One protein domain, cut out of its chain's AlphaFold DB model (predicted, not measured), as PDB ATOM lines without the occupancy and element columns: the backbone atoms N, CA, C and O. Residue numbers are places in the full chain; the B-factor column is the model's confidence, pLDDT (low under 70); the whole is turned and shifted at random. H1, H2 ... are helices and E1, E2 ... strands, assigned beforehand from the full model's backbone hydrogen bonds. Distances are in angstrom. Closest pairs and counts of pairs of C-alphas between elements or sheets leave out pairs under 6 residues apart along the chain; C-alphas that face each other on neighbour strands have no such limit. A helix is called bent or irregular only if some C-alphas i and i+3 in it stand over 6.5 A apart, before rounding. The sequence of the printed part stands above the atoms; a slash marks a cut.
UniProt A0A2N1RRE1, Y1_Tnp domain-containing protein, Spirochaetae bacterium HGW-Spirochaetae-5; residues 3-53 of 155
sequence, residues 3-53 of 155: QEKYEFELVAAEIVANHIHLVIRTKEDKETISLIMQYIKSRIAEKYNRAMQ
ATOM      1  N   GLN A   3     -19.024  42.839  -7.519       94.88
ATOM      2  CA  GLN A   3     -19.499  42.277  -8.792       94.88
ATOM      3  C   GLN A   3     -18.399  41.623  -9.654       94.88
ATOM      4  O   GLN A   3     -18.715  40.968 -10.635       94.88
ATOM      5  N   GLU A   4     -17.116  41.792  -9.310       94.44
ATOM      6  CA  GLU A   4     -16.016  41.024  -9.927       94.44
ATOM      7  C   GLU A   4     -15.778  39.694  -9.197       94.44
ATOM      8  O   GLU A   4     -15.124  38.804  -9.731       94.44
ATOM      9  N   LYS A   5     -16.263  39.573  -7.953       96.12
ATOM     10  CA  LYS A   5     -16.053  38.402  -7.099       96.12
ATOM     11  C   LYS A   5     -17.241  37.443  -7.116       96.12
ATOM     12  O   LYS A   5     -17.024  36.240  -7.049       96.12
ATOM     13  N   TYR A   6     -18.458  37.980  -7.146       97.25
ATOM     14  CA  TYR A   6     -19.699  37.215  -7.031       97.25
ATOM     15  C   TYR A   6     -20.642  37.510  -8.186       97.25
ATOM     16  O   TYR A   6     -20.667  38.629  -8.709       97.25
ATOM     17  N   GLU A   7     -21.449  36.518  -8.548       96.94
ATOM     18  CA  GLU A   7     -22.337  36.603  -9.698       96.94
ATOM     19  C   GLU A   7     -23.760  36.971  -9.261       96.94
ATOM     20  O   GLU A   7     -24.581  36.125  -8.914       96.94
ATOM     21  N   PHE A   8     -24.070  38.265  -9.311       97.69
ATOM     22  CA  PHE A   8     -25.392  38.804  -8.995       97.69
ATOM     23  C   PHE A   8     -25.684  40.055  -9.826       97.69
ATOM     24  O   PHE A   8     -24.799  40.622 -10.472       97.69
ATOM     25  N   GLU A   9     -26.932  40.503  -9.798       97.94
ATOM     26  CA  GLU A   9     -27.361  41.737 -10.451       97.94
ATOM     27  C   GLU A   9     -27.623  42.811  -9.394       97.94
ATOM     28  O   GLU A   9     -28.390  42.598  -8.453       97.94
ATOM     29  N   LEU A  10     -26.971  43.967  -9.540       98.44
ATOM     30  CA  LEU A  10     -27.231  45.141  -8.714       98.44
ATOM     31  C   LEU A  10     -28.227  46.028  -9.456       98.44
ATOM     32  O   LEU A  10     -27.870  46.685 -10.425       98.44
ATOM     33  N   VAL A  11     -29.477  46.013  -9.019       98.62
ATOM     34  CA  VAL A  11     -30.594  46.689  -9.692       98.62
ATOM     35  C   VAL A  11     -30.690  48.159  -9.277       98.62
ATOM     36  O   VAL A  11     -31.044  49.015 -10.084       98.62
ATOM     37  N   ALA A  12     -30.350  48.462  -8.025       98.50
ATOM     38  CA  ALA A  12     -30.274  49.821  -7.505       98.50
ATOM     39  C   ALA A  12     -29.271  49.895  -6.356       98.50
ATOM     40  O   ALA A  12     -29.112  48.934  -5.596       98.50
ATOM     41  N   ALA A  13     -28.636  51.052  -6.206       98.12
ATOM     42  CA  ALA A  13     -27.800  51.368  -5.062       98.12
ATOM     43  C   ALA A  13     -27.905  52.857  -4.747       98.12
ATOM     44  O   ALA A  13     -27.764  53.682  -5.643       98.12
ATOM     45  N   GLU A  14     -28.119  53.190  -3.479       97.50
ATOM     46  CA  GLU A  14     -28.152  54.578  -3.030       97.50
ATOM     47  C   GLU A  14     -27.574  54.714  -1.623       97.50
ATOM     48  O   GLU A  14     -27.822  53.873  -0.749       97.50
ATOM     49  N   ILE A  15     -26.812  55.783  -1.397       94.69
ATOM     50  CA  ILE A  15     -26.266  56.124  -0.080       94.69
ATOM     51  C   ILE A  15     -27.168  57.182   0.547       94.69
ATOM     52  O   ILE A  15     -27.486  58.195  -0.067       94.69
ATOM     53  N   VAL A  16     -27.587  56.954   1.790       90.38
ATOM     54  CA  VAL A  16     -28.538  57.822   2.483       90.38
ATOM     55  C   VAL A  16     -28.049  58.103   3.891       90.38
ATOM     56  O   VAL A  16     -28.286  57.300   4.785       90.38
ATOM     57  N   ALA A  17     -27.449  59.273   4.116       89.75
ATOM     58  CA  ALA A  17     -26.994  59.760   5.425       89.75
ATOM     59  C   ALA A  17     -26.269  58.688   6.269       89.75
ATOM     60  O   ALA A  17     -25.052  58.564   6.208       89.75
ATOM     61  N   ASN A  18     -27.022  57.923   7.062       90.69
ATOM     62  CA  ASN A  18     -26.555  56.903   7.994       90.69
ATOM     63  C   ASN A  18     -26.751  55.437   7.535       90.69
ATOM     64  O   ASN A  18     -26.439  54.531   8.304       90.69
ATOM     65  N   HIS A  19     -27.287  55.171   6.342       94.44
ATOM     66  CA  HIS A  19     -27.494  53.820   5.802       94.44
ATOM     67  C   HIS A  19     -27.366  53.790   4.271       94.44
ATOM     68  O   HIS A  19     -27.171  54.813   3.618       94.44
ATOM     69  N   ILE A  20     -27.450  52.594   3.690       95.69
ATOM     70  CA  ILE A  20     -27.463  52.386   2.239       95.69
ATOM     71  C   ILE A  20     -28.695  51.568   1.854       95.69
ATOM     72  O   ILE A  20     -29.100  50.673   2.597       95.69
ATOM     73  N   HIS A  21     -29.263  51.851   0.686       97.25
ATOM     74  CA  HIS A  21     -30.288  51.026   0.055       97.25
ATOM     75  C   HIS A  21     -29.684  50.279  -1.122       97.25
ATOM     76  O   HIS A  21     -28.984  50.870  -1.941       97.25
ATOM     77  N   LEU A  22     -29.980  48.986  -1.215       98.25
ATOM     78  CA  LEU A  22     -29.558  48.131  -2.317       98.25
ATOM     79  C   LEU A  22     -30.759  47.310  -2.781       98.25
ATOM     80  O   LEU A  22     -31.500  46.782  -1.952       98.25
ATOM     81  N   VAL A  23     -30.913  47.166  -4.094       98.56
ATOM     82  CA  VAL A  23     -31.776  46.143  -4.691       98.56
ATOM     83  C   VAL A  23     -30.862  45.173  -5.418       98.56
ATOM     84  O   VAL A  23     -30.137  45.559  -6.334       98.56
ATOM     85  N   ILE A  24     -30.865  43.922  -4.971       98.44
ATOM     86  CA  ILE A  24     -29.996  42.867  -5.484       98.44
ATOM     87  C   ILE A  24     -30.877  41.722  -5.955       98.44
ATOM     88  O   ILE A  24     -31.730  41.254  -5.205       98.44
ATOM     89  N   ARG A  25     -30.616  41.239  -7.168       97.88
ATOM     90  CA  ARG A  25     -31.146  39.968  -7.648       97.88
ATOM     91  C   ARG A  25     -30.037  38.922  -7.599       97.88
ATOM     92  O   ARG A  25     -29.022  39.033  -8.291       97.88
ATOM     93  N   THR A  26     -30.229  37.919  -6.748       97.06
ATOM     94  CA  THR A  26     -29.385  36.721  -6.705       97.06
ATOM     95  C   THR A  26     -29.682  35.828  -7.905       97.06
ATOM     96  O   THR A  26     -30.778  35.866  -8.470       97.06
ATOM     97  N   LYS A  27     -28.705  35.012  -8.293       95.75
ATOM     98  CA  LYS A  27     -28.863  34.006  -9.343       95.75
ATOM     99  C   LYS A  27     -28.994  32.617  -8.726       95.75
ATOM    100  O   LYS A  27     -28.440  32.358  -7.659       95.75
ATOM    101  N   GLU A  28     -29.749  31.754  -9.395       94.06
ATOM    102  CA  GLU A  28     -29.888  30.347  -9.017       94.06
ATOM    103  C   GLU A  28     -28.509  29.671  -9.001       94.06
ATOM    104  O   GLU A  28     -27.663  29.973  -9.844       94.06
ATOM    105  N   ASP A  29     -28.264  28.833  -7.993       93.94
ATOM    106  CA  ASP A  29     -26.984  28.151  -7.747       93.94
ATOM    107  C   ASP A  29     -25.745  29.067  -7.618       93.94
ATOM    108  O   ASP A  29     -24.606  28.625  -7.797       93.94
ATOM    109  N   LYS A  30     -25.942  30.352  -7.291       96.50
ATOM    110  CA  LYS A  30     -24.869  31.326  -7.012       96.50
ATOM    111  C   LYS A  30     -24.894  31.788  -5.555       96.50
ATOM    112  O   LYS A  30     -25.456  31.138  -4.673       96.50
ATOM    113  N   GLU A  31     -24.213  32.892  -5.266       96.12
ATOM    114  CA  GLU A  31     -24.059  33.384  -3.906       96.12
ATOM    115  C   GLU A  31     -25.371  33.870  -3.286       96.12
ATOM    116  O   GLU A  31     -26.180  34.568  -3.897       96.12
ATOM    117  N   THR A  32     -25.539  33.554  -2.003       97.06
ATOM    118  CA  THR A  32     -26.668  34.046  -1.213       97.06
ATOM    119  C   THR A  32     -26.546  35.546  -0.944       97.06
ATOM    120  O   THR A  32     -25.441  36.094  -0.839       97.06
ATOM    121  N   ILE A  33     -27.686  36.203  -0.707       97.19
ATOM    122  CA  ILE A  33     -27.724  37.615  -0.298       97.19
ATOM    123  C   ILE A  33     -26.839  37.887   0.929       97.19
ATOM    124  O   ILE A  33     -26.149  38.902   0.991       97.19
ATOM    125  N   SER A  34     -26.784  36.942   1.873       97.12
ATOM    126  CA  SER A  34     -25.962  37.043   3.080       97.12
ATOM    127  C   SER A  34     -24.468  37.128   2.771       97.12
ATOM    128  O   SER A  34     -23.776  37.953   3.369       97.12
ATOM    129  N   LEU A  35     -23.968  36.320   1.830       97.31
ATOM    130  CA  LEU A  35     -22.552  36.317   1.450       97.31
ATOM    131  C   LEU A  35     -22.172  37.594   0.686       97.31
ATOM    132  O   LEU A  35     -21.138  38.208   0.965       97.31
ATOM    133  N   ILE A  36     -23.046  38.040  -0.220       98.25
ATOM    134  CA  ILE A  36     -22.874  39.292  -0.969       98.25
ATOM    135  C   ILE A  36     -22.818  40.480   0.005       98.25
ATOM    136  O   ILE A  36     -21.868  41.272  -0.025       98.25
ATOM    137  N   MET A  37     -23.785  40.575   0.923       97.88
ATOM    138  CA  MET A  37     -23.846  41.650   1.916       97.88
ATOM    139  C   MET A  37     -22.680  41.610   2.899       97.88
ATOM    140  O   MET A  37     -22.149  42.669   3.243       97.88
ATOM    141  N   GLN A  38     -22.233  40.424   3.323       97.00
ATOM    142  CA  GLN A  38     -21.044  40.284   4.165       97.00
ATOM    143  C   GLN A  38     -19.830  40.926   3.490       97.00
ATOM    144  O   GLN A  38     -19.131  41.727   4.113       97.00
ATOM    145  N   TYR A  39     -19.594  40.625   2.212       97.62
ATOM    146  CA  TYR A  39     -18.459  41.178   1.484       97.62
ATOM    147  C   TYR A  39     -18.583  42.690   1.274       97.62
ATOM    148  O   TYR A  39     -17.632  43.416   1.572       97.62
ATOM    149  N   ILE A  40     -19.748  43.184   0.833       97.25
ATOM    150  CA  ILE A  40     -19.992  44.626   0.642       97.25
ATOM    151  C   ILE A  40     -19.718  45.386   1.943       97.25
ATOM    152  O   ILE A  40     -18.896  46.306   1.964       97.25
ATOM    153  N   LYS A  41     -20.342  44.959   3.047       96.88
ATOM    154  CA  LYS A  41     -20.186  45.597   4.357       96.88
ATOM    155  C   LYS A  41     -18.738  45.565   4.839       96.88
ATOM    156  O   LYS A  41     -18.256  46.585   5.331       96.88
ATOM    157  N   SER A  42     -18.040  44.443   4.657       96.25
ATOM    158  CA  SER A  42     -16.639  44.299   5.078       96.25
ATOM    159  C   SER A  42     -15.719  45.245   4.314       96.25
ATOM    160  O   SER A  42     -14.885  45.911   4.919       96.25
ATOM    161  N   ARG A  43     -15.892  45.365   2.990       96.38
ATOM    162  CA  ARG A  43     -15.049  46.242   2.162       96.38
ATOM    163  C   ARG A  43     -15.310  47.722   2.418       96.38
ATOM    164  O   ARG A  43     -14.358  48.497   2.388       96.38
ATOM    165  N   ILE A  44     -16.557  48.114   2.685       95.81
ATOM    166  CA  ILE A  44     -16.879  49.491   3.089       95.81
ATOM    167  C   ILE A  44     -16.238  49.803   4.445       95.81
ATOM    168  O   ILE A  44     -15.515  50.790   4.551       95.81
ATOM    169  N   ALA A  45     -16.422  48.934   5.444       96.88
ATOM    170  CA  ALA A  45     -15.854  49.119   6.779       96.88
ATOM    171  C   ALA A  45     -14.320  49.203   6.746       96.88
ATOM    172  O   ALA A  45     -13.736  50.095   7.353       96.88
ATOM    173  N   GLU A  46     -13.663  48.312   5.996       96.88
ATOM    174  CA  GLU A  46     -12.207  48.313   5.832       96.88
ATOM    175  C   GLU A  46     -11.710  49.609   5.179       96.88
ATOM    176  O   GLU A  46     -10.763  50.222   5.674       96.88
ATOM    177  N   LYS A  47     -12.343  50.042   4.079       96.19
ATOM    178  CA  LYS A  47     -11.962  51.279   3.384       96.19
ATOM    179  C   LYS A  47     -12.149  52.504   4.273       96.19
ATOM    180  O   LYS A  47     -11.243  53.328   4.335       96.19
ATOM    181  N   TYR A  48     -13.284  52.599   4.964       96.50
ATOM    182  CA  TYR A  48     -13.571  53.712   5.865       96.50
ATOM    183  C   TYR A  48     -12.564  53.771   7.015       96.50
ATOM    184  O   TYR A  48     -11.908  54.791   7.201       96.50
ATOM    185  N   ASN A  49     -12.376  52.664   7.737       97.69
ATOM    186  CA  ASN A  49     -11.451  52.607   8.869       97.69
ATOM    187  C   ASN A  49     -10.015  52.934   8.453       97.69
ATOM    188  O   ASN A  49      -9.329  53.692   9.132       97.69
ATOM    189  N   ARG A  50      -9.571  52.431   7.294       97.69
ATOM    190  CA  ARG A  50      -8.253  52.763   6.743       97.69
ATOM    191  C   ARG A  50      -8.128  54.254   6.419       97.69
ATOM    192  O   ARG A  50      -7.104  54.845   6.743       97.69
ATOM    193  N   ALA A  51      -9.141  54.851   5.788       97.69
ATOM    194  CA  ALA A  51      -9.139  56.270   5.430       97.69
ATOM    195  C   ALA A  51      -9.168  57.186   6.663       97.69
ATOM    196  O   ALA A  51      -8.502  58.217   6.674       97.69
ATOM    197  N   MET A  52      -9.894  56.784   7.707       97.62
ATOM    198  CA  MET A  52     -10.045  57.548   8.949       97.62
ATOM    199  C   MET A  52      -8.988  57.218  10.009       97.62
ATOM    200  O   MET A  52      -9.008  57.812  11.081       97.62
ATOM    201  N   GLN A  53      -8.073  56.283   9.730       97.56
ATOM    202  CA  GLN A  53      -7.090  55.766  10.694       97.56
ATOM    203  C   GLN A  53      -7.737  55.250  11.995       97.56
ATOM    204  O   GLN A  53      -7.167  55.349  13.080       97.56
TER     205      GLN A  53
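This is residues 3 to 53 of the 155 residues of the protein "Y1_Tnp domain-containing protein" of Spirochaetae bacterium HGW-Spirochaetae-5 (UniProt A0A2N1RRE1). What shape is this? A bent hairpin of two antiparallel strands, E1 and E2, makes a V with one long helix, H1, with E2's end near H1's beginning; residues 15 to 20 and 41 to 53 stand free. What makes it up? The printed part has 51 residues, in order E1, E2, H1, of mixed class; it is loose, radius of gyration of the C-alphas 12.3 A, spanning 39 by 20 by 16 A.

Where are the strands? E1, residues 8 to 16, measures 22.4 A from C-alpha 8 at (-25.392, 38.804, -8.995); E2, residues 19 to 26, measures 21.3 A. And the helix? H1, residues 33 to 52, measures 28.2 A, ending at (-10.045, 57.548, 8.949).

How do the strands pair? Hairpin E1 and E2 runs antiparallel at 170 degrees, with N 11 and O 23 2.8 A apart, within hydrogen-bond range; E1 bends by 62 degrees at residue 11. Where is H1? Its closest C-alphas with E2 are Ile 33 and Thr 26, 6.7 A; E1 and H1 are only just apart, 8.4 A. Every O i to N i+4 pair in H1 is within hydrogen-bond range.

How large is it? C-alphas 28 and 53, the farthest apart, are 39.4 A apart. Any cut or low confidence? The printed part has no cut or long link, and no printed residue is under 70 in pLDDT.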